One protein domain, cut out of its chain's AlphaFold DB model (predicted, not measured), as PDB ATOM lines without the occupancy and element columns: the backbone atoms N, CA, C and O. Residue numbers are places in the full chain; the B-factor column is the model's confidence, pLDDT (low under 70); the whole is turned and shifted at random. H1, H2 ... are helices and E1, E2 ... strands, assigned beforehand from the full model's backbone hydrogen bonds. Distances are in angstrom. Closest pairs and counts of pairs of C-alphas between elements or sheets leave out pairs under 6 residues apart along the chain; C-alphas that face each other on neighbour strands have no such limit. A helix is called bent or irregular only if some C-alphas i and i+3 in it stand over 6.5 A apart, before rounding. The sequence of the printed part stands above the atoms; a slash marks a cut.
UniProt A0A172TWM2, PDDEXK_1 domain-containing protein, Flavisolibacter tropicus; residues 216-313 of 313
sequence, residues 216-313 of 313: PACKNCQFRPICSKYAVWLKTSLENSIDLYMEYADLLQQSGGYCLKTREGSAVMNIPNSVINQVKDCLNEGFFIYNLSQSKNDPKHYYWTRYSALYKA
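AT A GLANCE: This is residues 216 to 313 of the 313 residues of the protein "PDDEXK_1 domain-containing protein" of Flavisolibacter tropicus (UniProt A0A172TWM2). Two small sheets, a twisted one of four strands, E2, E3, E4 and E6, and a smaller one of three, E1, E5 and E7, follow each other along the longest axis, with H2 over one face of the larger sheet and grazing the smaller. H1 and the unnamed residues 216 to 227 lie at the far end, beyond the three-stranded sheet. The printed part has 98 residues, with two named helices and seven named strands in the order H1 E1 E2 E3 E4 H2 E5 E6 E7; the order E2 E3 E4 E6 is mixed, E1 E5 E7 antiparallel. The class is mixed, helices and strands, with under half of the residues in named elements. The whole is compact, with a radius of gyration of the C-alphas of 12.5 A, and spans 37 by 30 by 25 A.

HOW THE PARTS SIT: H1, residues 228 to 236, only grazes the sheet of E1, residues 244 to 246, E5, residues 287 to 290, and E7, residues 309 to 312; the closest C-alphas of H1 and E1 are those of Lys 235 and Tyr 245, 5.7 A apart. In this sheet N 244 and O 289 are 2.8 A apart, and N 288 and O 311 are 2.8 A apart, within hydrogen-bond range. E2, residues 249 to 254, E3, residues 257 to 262, and E4, residues 267 to 271, form a meander, each strand the antiparallel neighbour of the one before, in two hairpins. N 252 and O 259 are 2.8 A apart, N 268 and O 260 2.8 A. E6, residues 301 to 303, is parallel to E4, with N 302 and O 267 2.8 A apart. H2, residues 273 to 280, is on this sheet at a height over the sheet of 8.6 A and runs along the strands, at 19 degrees to E3 on the local plane. H2 only grazes the sheet of E1, E5 and E7; Val 279 and Leu 310 of E7 have the closest C-alphas, 7.6 A apart. H1 and H2 are apart. Of the O i to N i+4 pairs, 4 of 5 in H1 and 2 of 4 in H2 are within hydrogen-bond range.

IN THESE COORDINATES: H1 begins at C-alpha 228, (135.640, 153.869, 125.554), and is 12.9 A long. E2 is 15.4 A and E3 17.0 A long, E3 beginning at C-alpha 257, (161.701, 135.662, 124.281). H2, 11.4 A long, is irregular: C-alphas 274 and 277 are 7.6 A apart. E7, 10.3 A long, ends at C-alpha 312, (144.062, 146.624, 131.690).

THE WHOLE: The two C-alphas farthest apart are those of Lys 229 and Ser 255, 37.9 A. The printed part has no cut and no long link. The mean pLDDT of the printed part is 88.4, and residues 238 to 240 are under 70.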
ATOM      1  N   PRO A 216     140.709 154.021 109.755       83.00
ATOM      2  CA  PRO A 216     141.136 155.311 109.204       83.00
ATOM      3  C   PRO A 216     141.199 156.440 110.241       83.00
ATOM      4  O   PRO A 216     142.128 157.244 110.194       83.00
ATOM      5  N   ALA A 217     140.243 156.479 111.175       85.56
ATOM      6  CA  ALA A 217     140.136 157.516 112.200       85.56
ATOM      7  C   ALA A 217     141.055 157.236 113.396       85.56
ATOM      8  O   ALA A 217     141.704 158.133 113.933       85.56
ATOM      9  N   CYS A 218     141.137 155.972 113.808       88.00
ATOM     10  CA  CYS A 218     141.759 155.596 115.064       88.00
ATOM     11  C   CYS A 218     143.261 155.364 114.936       88.00
ATOM     12  O   CYS A 218     143.969 155.748 115.859       88.00
ATOM     13  N   LYS A 219     143.781 154.842 113.813       84.69
ATOM     14  CA  LYS A 219     145.204 154.443 113.685       84.69
ATOM     15  C   LYS A 219     146.218 155.525 114.090       84.69
ATOM     16  O   LYS A 219     147.289 155.211 114.594       84.69
ATOM     17  N   ASN A 220     145.860 156.799 113.918       82.38
ATOM     18  CA  ASN A 220     146.697 157.951 114.264       82.38
ATOM     19  C   ASN A 220     146.195 158.730 115.500       82.38
ATOM     20  O   ASN A 220     146.807 159.723 115.882       82.38
ATOM     21  N   CYS A 221     145.086 158.316 116.116       85.75
ATOM     22  CA  CYS A 221     144.516 158.971 117.291       85.75
ATOM     23  C   CYS A 221     145.336 158.656 118.551       85.75
ATOM     24  O   CYS A 221     145.497 157.500 118.924       85.75
ATOM     25  N   GLN A 222     145.822 159.684 119.243       81.56
ATOM     26  CA  GLN A 222     146.627 159.517 120.461       81.56
ATOM     27  C   GLN A 222     145.793 159.138 121.692       81.56
ATOM     28  O   GLN A 222     146.332 158.645 122.676       81.56
ATOM     29  N   PHE A 223     144.475 159.329 121.631       85.75
ATOM     30  CA  PHE A 223     143.554 159.075 122.739       85.75
ATOM     31  C   PHE A 223     142.912 157.683 122.689       85.75
ATOM     32  O   PHE A 223     142.009 157.406 123.474       85.75
ATOM     33  N   ARG A 224     143.365 156.795 121.787       88.44
ATOM     34  CA  ARG A 224     142.854 155.415 121.686       88.44
ATOM     35  C   ARG A 224     142.811 154.683 123.037       88.44
ATOM     36  O   ARG A 224     141.744 154.146 123.324       88.44
ATOM     37  N   PRO A 225     143.860 154.718 123.891       85.81
ATOM     38  CA  PRO A 225     143.862 153.957 125.144       85.81
ATOM     39  C   PRO A 225     142.802 154.370 126.169       85.81
ATOM     40  O   PRO A 225     142.478 153.585 127.049       85.81
ATOM     41  N   ILE A 226     142.266 155.589 126.069       85.31
ATOM     42  CA  ILE A 226     141.255 156.118 127.001       85.31
ATOM     43  C   ILE A 226     139.879 156.292 126.343       85.31
ATOM     44  O   ILE A 226     138.935 156.765 126.970       85.31
ATOM     45  N   CYS A 227     139.748 155.944 125.062       87.81
ATOM     46  CA  CYS A 227     138.511 156.108 124.314       87.81
ATOM     47  C   CYS A 227     137.630 154.865 124.480       87.81
ATOM     48  O   CYS A 227     137.859 153.842 123.834       87.81
ATOM     49  N   SER A 228     136.577 154.972 125.294       89.06
ATOM     50  CA  SER A 228     135.640 153.869 125.554       89.06
ATOM     51  C   SER A 228     135.019 153.298 124.273       89.06
ATOM     52  O   SER A 228     134.952 152.083 124.100       89.06
ATOM     53  N   LYS A 229     134.640 154.157 123.319       91.19
ATOM     54  CA  LYS A 229     134.118 153.718 122.016       91.19
ATOM     55  C   LYS A 229     135.142 152.943 121.194       91.19
ATOM     56  O   LYS A 229     134.776 151.972 120.540       91.19
ATOM     57  N   TYR A 230     136.406 153.367 121.215       91.31
ATOM     58  CA  TYR A 230     137.464 152.632 120.530       91.31
ATOM     59  C   TYR A 230     137.698 151.271 121.184       91.31
ATOM     60  O   TYR A 230     137.795 150.282 120.471       91.31
ATOM     61  N   ALA A 231     137.709 151.208 122.518       90.38
ATOM     62  CA  ALA A 231     137.840 149.957 123.257       90.38
ATOM     63  C   ALA A 231     136.723 148.960 122.894       90.38
ATOM     64  O   ALA A 231     137.013 147.811 122.574       90.38
ATOM     65  N   VAL A 232     135.458 149.402 122.857       91.38
ATOM     66  CA  VAL A 232     134.317 148.563 122.431       91.38
ATOM     67  C   VAL A 232     134.459 148.104 120.976       91.38
ATOM     68  O   VAL A 232     134.252 146.929 120.672       91.38
ATOM     69  N   TRP A 233     134.843 149.012 120.073       91.44
ATOM     70  CA  TRP A 233     135.083 148.672 118.670       91.44
ATOM     71  C   TRP A 233     136.209 147.642 118.521       91.44
ATOM     72  O   TRP A 233     136.045 146.649 117.822       91.44
ATOM     73  N   LEU A 234     137.319 147.817 119.239       90.50
ATOM     74  CA  LEU A 234     138.477 146.932 119.165       90.50
ATOM     75  C   LEU A 234     138.158 145.508 119.646       90.50
ATOM     76  O   LEU A 234     138.648 144.551 119.055       90.50
ATOM     77  N   LYS A 235     137.292 145.355 120.660       89.81
ATOM     78  CA  LYS A 235     136.808 144.037 121.122       89.81
ATOM     79  C   LYS A 235     136.022 143.271 120.053       89.81
ATOM     80  O   LYS A 235     135.944 142.052 120.118       89.81
ATOM     81  N   THR A 236     135.422 143.974 119.092       85.75
ATOM     82  CA  THR A 236     134.519 143.388 118.084       85.75
ATOM     83  C   THR A 236     135.081 143.428 116.662       85.75
ATOM     84  O   THR A 236     134.497 142.842 115.758       85.75
ATOM     85  N   SER A 237     136.204 144.117 116.435       76.94
ATOM     86  CA  SER A 237     136.805 144.344 115.113       76.94
ATOM     87  C   SER A 237     138.329 144.208 115.185       76.94
ATOM     88  O   SER A 237     139.053 145.198 115.283       76.94
ATOM     89  N   LEU A 238     138.820 142.967 115.144       67.88
ATOM     90  CA  LEU A 238     140.255 142.657 115.243       67.88
ATOM     91  C   LEU A 238     141.002 142.805 113.904       67.88
ATOM     92  O   LEU A 238     142.227 142.931 113.875       67.88
ATOM     93  N   GLU A 239     140.285 142.810 112.779       68.19
ATOM     94  CA  GLU A 239     140.908 142.845 111.456       68.19
ATOM     95  C   GLU A 239     141.531 144.213 111.138       68.19
ATOM     96  O   GLU A 239     140.901 145.264 111.257       68.19
ATOM     97  N   ASN A 240     142.781 144.195 110.661       67.69
ATOM     98  CA  ASN A 240     143.537 145.371 110.209       67.69
ATOM     99  C   ASN A 240     143.767 146.458 111.279       67.69
ATOM    100  O   ASN A 240     144.010 147.624 110.945       67.69
ATOM    101  N   SER A 241     143.693 146.093 112.560       81.19
ATOM    102  CA  SER A 241     144.103 146.952 113.669       81.19
ATOM    103  C   SER A 241     145.577 146.717 114.011       81.19
ATOM    104  O   SER A 241     146.062 145.591 113.975       81.19
ATOM    105  N   ILE A 242     146.291 147.788 114.362       87.50
ATOM    106  CA  ILE A 242     147.626 147.716 114.987       87.50
ATOM    107  C   ILE A 242     147.535 147.587 116.513       87.50
ATOM    108  O   ILE A 242     148.544 147.625 117.203       87.50
ATOM    109  N   ASP A 243     146.323 147.470 117.037       90.69
ATOM    110  CA  ASP A 243     146.028 147.280 118.447       90.69
ATOM    111  C   ASP A 243     145.254 145.961 118.590       90.69
ATOM    112  O   ASP A 243     144.579 145.537 117.648       90.69
ATOM    113  N   LEU A 244     145.346 145.312 119.748       91.06
ATOM    114  CA  LEU A 244     144.745 144.007 120.009       91.06
ATOM    115  C   LEU A 244     144.070 144.002 121.380       91.06
ATOM    116  O   LEU A 244     144.663 144.438 122.366       91.06
ATOM    117  N   TYR A 245     142.846 143.483 121.446       91.56
ATOM    118  CA  TYR A 245     142.232 143.057 122.700       91.56
ATOM    119  C   TYR A 245     142.482 141.562 122.888       91.56
ATOM    120  O   TYR A 245     142.320 140.787 121.945       91.56
ATOM    121  N   MET A 246     142.896 141.162 124.087       90.06
ATOM    122  CA  MET A 246     143.111 139.763 124.440       90.06
ATOM    123  C   MET A 246     142.335 139.435 125.708       90.06
ATOM    124  O   MET A 246     142.436 140.144 126.708       90.06
ATOM    125  N   GLU A 247     141.614 138.323 125.668       86.81
ATOM    126  CA  GLU A 247     140.984 137.693 126.821       86.81
ATOM    127  C   GLU A 247     141.526 136.262 126.919       86.81
ATOM    128  O   GLU A 247     141.649 135.583 125.897       86.81
ATOM    129  N   TYR A 248     141.903 135.820 128.122       83.25
ATOM    130  CA  TYR A 248     142.441 134.475 128.373       83.25
ATOM    131  C   TYR A 248     143.618 134.100 127.451       83.25
ATOM    132  O   TYR A 248     143.514 133.213 126.597       83.25
ATOM    133  N   ALA A 249     144.741 134.803 127.616       89.75
ATOM    134  CA  ALA A 249     145.958 134.559 126.846       89.75
ATOM    135  C   ALA A 249     146.943 133.655 127.598       89.75
ATOM    136  O   ALA A 249     147.130 133.793 128.806       89.75
ATOM    137  N   ASP A 250     147.634 132.790 126.862       92.88
ATOM    138  CA  ASP A 250     148.746 132.000 127.381       92.88
ATOM    139  C   ASP A 250     150.062 132.737 127.137       92.88
ATOM    140  O   ASP A 250     150.370 133.125 126.005       92.88
ATOM    141  N   LEU A 251     150.859 132.907 128.193       94.56
ATOM    142  CA  LEU A 251     152.223 133.418 128.094       94.56
ATOM    143  C   LEU A 251     153.198 132.247 127.932       94.56
ATOM    144  O   LEU A 251     153.435 131.486 128.868       94.56
ATOM    145  N   LEU A 252     153.795 132.130 126.751       93.94
ATOM    146  CA  LEU A 252     154.706 131.051 126.381       93.94
ATOM    147  C   LEU A 252     156.139 131.576 126.271       93.94
ATOM    148  O   LEU A 252     156.395 132.572 125.593       93.94
ATOM    149  N   GLN A 253     157.086 130.882 126.900       92.31
ATOM    150  CA  GLN A 253     158.513 131.148 126.721       92.31
ATOM    151  C   GLN A 253     159.031 130.411 125.478       92.31
ATOM    152  O   GLN A 253     158.736 129.237 125.268       92.31
ATOM    153  N   GLN A 254     159.812 131.100 124.650       88.88
ATOM    154  CA  GLN A 254     160.416 130.587 123.419       88.88
ATOM    155  C   GLN A 254     161.906 130.957 123.361       88.88
ATOM    156  O   GLN A 254     162.376 131.817 124.107       88.88
ATOM    157  N   SER A 255     162.658 130.342 122.442       80.25
ATOM    158  CA  SER A 255     164.109 130.551 122.283       80.25
ATOM    159  C   SER A 255     164.520 132.005 121.991       80.25
ATOM    160  O   SER A 255     165.686 132.344 122.160       80.25
ATOM    161  N   GLY A 256     163.575 132.870 121.600       76.12
ATOM    162  CA  GLY A 256     163.790 134.296 121.321       76.12
ATOM    163  C   GLY A 256     163.069 135.275 122.257       76.12
ATOM    164  O   GLY A 256     163.070 136.470 121.973       76.12
ATOM    165  N   GLY A 257     162.438 134.808 123.342       86.69
ATOM    166  CA  GLY A 257     161.701 135.662 124.281       86.69
ATOM    167  C   GLY A 257     160.343 135.086 124.667       86.69
ATOM    168  O   GLY A 257     160.183 133.873 124.769       86.69
ATOM    169  N   TYR A 258     159.361 135.955 124.890       93.88
ATOM    170  CA  TYR A 258     158.007 135.553 125.260       93.88
ATOM    171  C   TYR A 258     157.010 135.809 124.128       93.88
ATOM    172  O   TYR A 258     157.138 136.768 123.360       93.88
ATOM    173  N   CYS A 259     156.001 134.948 124.060       94.62
ATOM    174  CA  CYS A 259     154.865 135.041 123.158       94.62
ATOM    175  C   CYS A 259     153.571 135.010 123.974       94.62
ATOM    176  O   CYS A 259     153.448 134.207 124.897       94.62
ATOM    177  N   LEU A 260     152.610 135.867 123.632       94.88
ATOM    178  CA  LEU A 260     151.232 135.743 124.102       94.88
ATOM    179  C   LEU A 260     150.393 135.106 123.011       94.88
ATOM    180  O   LEU A 260     150.424 135.577 121.877       94.88
ATOM    181  N   LYS A 261     149.602 134.093 123.354       93.06
ATOM    182  CA  LYS A 261     148.702 133.431 122.410       93.06
ATOM    183  C   LYS A 261     147.278 133.413 122.950       93.06
ATOM    184  O   LYS A 261     147.044 132.997 124.077       93.06
ATOM    185  N   THR A 262     146.326 133.872 122.145       88.69
ATOM    186  CA  THR A 262     144.891 133.717 122.430       88.69
ATOM    187  C   THR A 262     144.410 132.322 122.042       88.69
ATOM    188  O   THR A 262     144.981 131.676 121.155       88.69
ATOM    189  N   ARG A 263     143.284 131.897 122.621       84.00
ATOM    190  CA  ARG A 263     142.573 130.677 122.202       84.00
ATOM    191  C   ARG A 263     142.128 130.712 120.734       84.00
ATOM    192  O   ARG A 263     142.100 129.679 120.077       84.00
ATOM    193  N   GLU A 264     141.845 131.899 120.202       83.44
ATOM    194  CA  GLU A 264     141.392 132.125 118.818       83.44
ATOM    195  C   GLU A 264     142.534 132.120 117.779       83.44
ATOM    196  O   GLU A 264     142.319 132.270 116.565       83.44
ATOM    197  N   GLY A 265     143.770 131.929 118.250       86.50
ATOM    198  CA  GLY A 265     144.965 131.778 117.427       86.50
ATOM    199  C   GLY A 265     145.735 133.070 117.160       86.50
ATOM    200  O   GLY A 265     146.823 132.988 116.599       86.50
ATOM    201  N   SER A 266     145.238 134.238 117.581       88.69
ATOM    202  CA  SER A 266     146.018 135.483 117.545       88.69
ATOM    203  C   SER A 266     147.214 135.386 118.485       88.69
ATOM    204  O   SER A 266     147.051 134.936 119.624       88.69
ATOM    205  N   ALA A 267     148.395 135.817 118.036       92.50
ATOM    206  CA  ALA A 267     149.603 135.791 118.850       92.50
ATOM    207  C   ALA A 267     150.426 137.079 118.753       92.50
ATOM    208  O   ALA A 267     150.532 137.689 117.688       92.50
ATOM    209  N   VAL A 268     151.040 137.460 119.872       94.19
ATOM    210  CA  VAL A 268     151.957 138.597 119.991       94.19
ATOM    211  C   VAL A 268     153.345 138.073 120.333       94.19
ATOM    212  O   VAL A 268     153.557 137.498 121.397       94.19
ATOM    213  N   MET A 269     154.290 138.287 119.427       94.06
ATOM    214  CA  MET A 269     155.664 137.797 119.512       94.06
ATOM    215  C   MET A 269     156.613 138.862 120.078       94.06
ATOM    216  O   MET A 269     156.350 140.062 119.971       94.06
ATOM    217  N   ASN A 270     157.773 138.414 120.572       92.69
ATOM    218  CA  ASN A 270     158.900 139.248 121.012       92.69
ATOM    219  C   ASN A 270     158.565 140.198 122.173       92.69
ATOM    220  O   ASN A 270     159.015 141.345 122.195       92.69
ATOM    221  N   ILE A 271     157.772 139.732 123.138       92.94
ATOM    222  CA  ILE A 271     157.384 140.547 124.292       92.94
ATOM    223  C   ILE A 271     158.619 140.795 125.180       92.94
ATOM    224  O   ILE A 271     159.267 139.827 125.594       92.94
ATOM    225  N   PRO A 272     158.962 142.061 125.492       90.50
ATOM    226  CA  PRO A 272     160.123 142.387 126.312       90.50
ATOM    227  C   PRO A 272     160.003 141.861 127.741       90.50
ATOM    228  O   PRO A 272     158.947 141.959 128.363       90.50
ATOM    229  N   ASN A 273     161.125 141.428 128.319       89.19
ATOM    230  CA  ASN A 273     161.185 140.990 129.720       89.19
ATOM    231  C   ASN A 273     160.671 142.055 130.705       89.19
ATOM    232  O   ASN A 273     160.082 141.712 131.726       89.19
ATOM    233  N   SER A 274     160.860 143.340 130.387       87.75
ATOM    234  CA  SER A 274     160.460 144.467 131.238       87.75
ATOM    235  C   SER A 274     158.949 144.586 131.461       87.75
ATOM    236  O   SER A 274     158.551 145.220 132.433       87.75
ATOM    237  N   VAL A 275     158.111 143.987 130.607       89.62
ATOM    238  CA  VAL A 275     156.640 144.078 130.707       89.62
ATOM    239  C   VAL A 275     155.979 142.766 131.144       89.62
ATOM    240  O   VAL A 275     154.763 142.709 131.293       89.62
ATOM    241  N   ILE A 276     156.754 141.705 131.387       92.06
ATOM    242  CA  ILE A 276     156.213 140.361 131.658       92.06
ATOM    243  C   ILE A 276     155.387 140.298 132.941       92.06
ATOM    244  O   ILE A 276     154.353 139.637 132.953       92.06
ATOM    245  N   ASN A 277     155.805 140.983 134.004       91.00
ATOM    246  CA  ASN A 277     155.026 141.006 135.246       91.00
ATOM    247  C   ASN A 277     153.667 141.678 135.018       91.00
ATOM    248  O   ASN A 277     152.643 141.097 135.350       91.00
ATOM    249  N   GLN A 278     153.650 142.811 134.312       90.06
ATOM    250  CA  GLN A 278     152.411 143.501 133.949       90.06
ATOM    251  C   GLN A 278     151.482 142.614 133.100       90.06
ATOM    252  O   GLN A 278     150.271 142.615 133.296       90.06
ATOM    253  N   VAL A 279     152.046 141.842 132.165       91.50
ATOM    254  CA  VAL A 279     151.296 140.865 131.365       91.50
ATOM    255  C   VAL A 279     150.685 139.785 132.257       91.50
ATOM    256  O   VAL A 279     149.490 139.523 132.143       91.50
ATOM    257  N   LYS A 280     151.481 139.181 133.151       92.06
ATOM    258  CA  LYS A 280     151.029 138.136 134.087       92.06
ATOM    259  C   LYS A 280     149.868 138.614 134.954       92.06
ATOM    260  O   LYS A 280     148.896 137.878 135.100       92.06
ATOM    261  N   ASP A 281     149.939 139.852 135.433       90.00
ATOM    262  CA  ASP A 281     148.896 140.479 136.251       90.00
ATOM    263  C   ASP A 281     147.567 140.667 135.496       90.00
ATOM    264  O   ASP A 281     146.527 140.876 136.115       90.00
ATOM    265  N   CYS A 282     147.580 140.592 134.160       90.19
ATOM    266  CA  CYS A 282     146.410 140.838 133.318       90.19
ATOM    267  C   CYS A 282     145.852 139.585 132.622       90.19
ATOM    268  O   CYS A 282     144.763 139.666 132.052       90.19
ATOM    269  N   LEU A 283     146.539 138.432 132.656       88.06
ATOM    270  CA  LEU A 283     146.184 137.246 131.846       88.06
ATOM    271  C   LEU A 283     144.732 136.771 132.029       88.06
ATOM    272  O   LEU A 283     144.139 136.244 131.086       88.06
ATOM    273  N   ASN A 284     144.161 136.996 133.216       84.75
ATOM    274  CA  ASN A 284     142.826 136.529 133.595       84.75
ATOM    275  C   ASN A 284     141.729 137.606 133.540       84.75
ATOM    276  O   ASN A 284     140.564 137.273 133.730       84.75
ATOM    277  N   GLU A 285     142.073 138.877 133.315       84.75
ATOM    278  CA  GLU A 285     141.129 140.006 133.437       84.75
ATOM    279  C   GLU A 285     140.823 140.693 132.097       84.75
ATOM    280  O   GLU A 285     140.011 141.614 132.025       84.75
ATOM    281  N   GLY A 286     141.452 140.224 131.019       88.38
ATOM    282  CA  GLY A 286     141.401 140.871 129.718       88.38
ATOM    283  C   GLY A 286     142.245 142.149 129.681       88.38
ATOM    284  O   GLY A 286     142.357 142.903 130.649       88.38
ATOM    285  N   PHE A 287     142.887 142.401 128.548       92.25
ATOM    286  CA  PHE A 287     143.748 143.568 128.384       92.25
ATOM    287  C   PHE A 287     143.864 143.981 126.923       92.25
ATOM    288  O   PHE A 287     143.588 143.220 125.996       92.25
ATOM    289  N   PHE A 288     144.294 145.218 126.729       92.12
ATOM    290  CA  PHE A 288     144.582 145.801 125.434       92.12
ATOM    291  C   PHE A 288     146.088 145.947 125.251       92.12
ATOM    292  O   PHE A 288     146.786 146.399 126.159       92.12
ATOM    293  N   ILE A 289     146.581 145.639 124.056       92.75
ATOM    294  CA  ILE A 289     147.932 145.988 123.622       92.75
ATOM    295  C   ILE A 289     147.822 146.927 122.425       92.75
ATOM    296  O   ILE A 289     147.207 146.585 121.419       92.75
ATOM    297  N   TYR A 290     148.439 148.099 122.517       90.81
ATOM    298  CA  TYR A 290     148.431 149.102 121.452       90.81
ATOM    299  C   TYR A 290     149.758 149.127 120.688       90.81
ATOM    300  O   TYR A 290     150.780 148.680 121.203       90.81
ATOM    301  N   ASN A 291     149.759 149.708 119.486       90.19
ATOM    302  CA  ASN A 291     150.926 149.980 118.638       90.19
ATOM    303  C   ASN A 291     151.782 148.738 118.322       90.19
ATOM    304  O   ASN A 291     153.015 148.791 118.343       90.19
ATOM    305  N   LEU A 292     151.142 147.608 118.061       91.88
ATOM    306  CA  LEU A 292     151.762 146.399 117.534       91.88
ATOM    307  C   LEU A 292     152.106 146.555 116.046       91.88
ATOM    308  O   LEU A 292     151.535 147.374 115.325       91.88
ATOM    309  N   SER A 293     153.025 145.724 115.560       91.56
ATOM    310  CA  SER A 293     153.245 145.543 114.123       91.56
ATOM    311  C   SER A 293     152.583 144.248 113.678       91.56
ATOM    312  O   SER A 293     153.025 143.173 114.074       91.56
ATOM    313  N   GLN A 294     151.557 144.330 112.836       91.31
ATOM    314  CA  GLN A 294     150.930 143.145 112.250       91.31
ATOM    315  C   GLN A 294     151.858 142.504 111.204       91.31
ATOM    316  O   GLN A 294     152.527 143.201 110.433       91.31
ATOM    317  N   SER A 295     151.921 141.174 111.186       90.88
ATOM    318  CA  SER A 295     152.652 140.413 110.176       90.88
ATOM    319  C   SER A 295     152.003 140.588 108.806       90.88
ATOM    320  O   SER A 295     150.785 140.540 108.660       90.88
ATOM    321  N   LYS A 296     152.833 140.744 107.771       88.44
ATOM    322  CA  LYS A 296     152.358 140.812 106.380       88.44
ATOM    323  C   LYS A 296     151.857 139.465 105.859       88.44
ATOM    324  O   LYS A 296     151.089 139.442 104.906       88.44
ATOM    325  N   ASN A 297     152.331 138.373 106.458       91.19
ATOM    326  CA  ASN A 297     152.060 137.015 105.992       91.19
ATOM    327  C   ASN A 297     150.912 136.356 106.762       91.19
ATOM    328  O   ASN A 297     150.345 135.385 106.276       91.19
ATOM    329  N   ASP A 298     150.591 136.861 107.954       90.00
ATOM    330  CA  ASP A 298     149.539 136.306 108.795       90.00
ATOM    331  C   ASP A 298     148.864 137.419 109.614       90.00
ATOM    332  O   ASP A 298     149.486 137.965 110.530       90.00
ATOM    333  N   PRO A 299     147.597 137.764 109.330       87.38
ATOM    334  CA  PRO A 299     146.901 138.833 110.035       87.38
ATOM    335  C   PRO A 299     146.660 138.527 111.522       87.38
ATOM    336  O   PRO A 299     146.358 139.449 112.275       87.38
ATOM    337  N   LYS A 300     146.811 137.273 111.966       89.81
ATOM    338  CA  LYS A 300     146.701 136.882 113.379       89.81
ATOM    339  C   LYS A 300     148.021 137.005 114.141       89.81
ATOM    340  O   LYS A 300     148.033 136.881 115.367       89.81
ATOM    341  N   HIS A 301     149.129 137.259 113.450       92.44
ATOM    342  CA  HIS A 301     150.433 137.418 114.077       92.44
ATOM    343  C   HIS A 301     150.826 138.880 114.205       92.44
ATOM    344  O   HIS A 301     150.844 139.642 113.240       92.44
ATOM    345  N   TYR A 302     151.222 139.242 115.415       94.38
ATOM    346  CA  TYR A 302     151.660 140.572 115.782       94.38
ATOM    347  C   TYR A 302     153.048 140.504 116.404       94.38
ATOM    348  O   TYR A 302     153.422 139.527 117.049       94.38
ATOM    349  N   TYR A 303     153.806 141.577 116.246       94.19
ATOM    350  CA  TYR A 303     155.098 141.761 116.884       94.19
ATOM    351  C   TYR A 303     155.013 142.935 117.842       94.19
ATOM    352  O   TYR A 303     154.551 144.021 117.465       94.19
ATOM    353  N   TRP A 304     155.486 142.719 119.069       92.94
ATOM    354  CA  TRP A 304     155.700 143.803 120.012       92.94
ATOM    355  C   TRP A 304     156.683 144.804 119.407       92.94
ATOM    356  O   TRP A 304     157.752 144.437 118.911       92.94
ATOM    357  N   THR A 305     156.321 146.080 119.426       90.31
ATOM    358  CA  THR A 305     157.191 147.158 118.963       90.31
ATOM    359  C   THR A 305     157.717 147.939 120.154       90.31
ATOM    360  O   THR A 305     157.178 147.893 121.257       90.31
ATOM    361  N   ARG A 306     158.745 148.751 119.925       83.50
ATOM    362  CA  ARG A 306     159.229 149.701 120.937       83.50
ATOM    363  C   ARG A 306     158.181 150.735 121.391       83.50
ATOM    364  O   ARG A 306     158.438 151.449 122.346       83.50
ATOM    365  N   TYR A 307     157.049 150.846 120.690       84.44
ATOM    366  CA  TYR A 307     155.935 151.745 121.010       84.44
ATOM    367  C   TYR A 307     154.738 151.018 121.625       84.44
ATOM    368  O   TYR A 307     153.718 151.656 121.906       84.44
ATOM    369  N   SER A 308     154.825 149.694 121.760       89.88
ATOM    370  CA  SER A 308     153.721 148.903 122.269       89.88
ATOM    371  C   SER A 308     153.512 149.138 123.756       89.88
ATOM    372  O   SER A 308     154.469 149.253 124.519       89.88
ATOM    373  N   ALA A 309     152.247 149.219 124.151       89.06
ATOM    374  CA  ALA A 309     151.846 149.493 125.522       89.06
ATOM    375  C   ALA A 309     150.648 148.625 125.904       89.06
ATOM    376  O   ALA A 309     149.736 148.443 125.093       89.06
ATOM    377  N   LEU A 310     150.668 148.110 127.133       90.31
ATOM    378  CA  LEU A 310     149.616 147.270 127.695       90.31
ATOM    379  C   LEU A 310     148.741 148.082 128.650       90.31
ATOM    380  O   LEU A 310     149.256 148.799 129.511       90.31
ATOM    381  N   TYR A 311     147.426 147.924 128.517       88.62
ATOM    382  CA  TYR A 311     146.423 148.527 129.390       88.62
ATOM    383  C   TYR A 311     145.437 147.462 129.844       88.62
ATOM    384  O   TYR A 311     144.966 146.662 129.037       88.62
ATOM    385  N   LYS A 312     145.112 147.473 131.134       87.62
ATOM    386  CA  LYS A 312     144.062 146.624 131.690       87.62
ATOM    387  C   LYS A 312     142.704 147.035 131.106       87.62
ATOM    388  O   LYS A 312     142.513 148.226 130.833       87.62
ATOM    389  N   ALA A 313     141.847 146.055 130.820       84.25
ATOM    390  CA  ALA A 313     140.560 146.294 130.171       84.25
ATOM    391  C   ALA A 313     139.500 146.907 131.092       84.25
ATOM    392  O   ALA A 313     139.680 146.875 132.328       84.25
TER     393      ALA A 313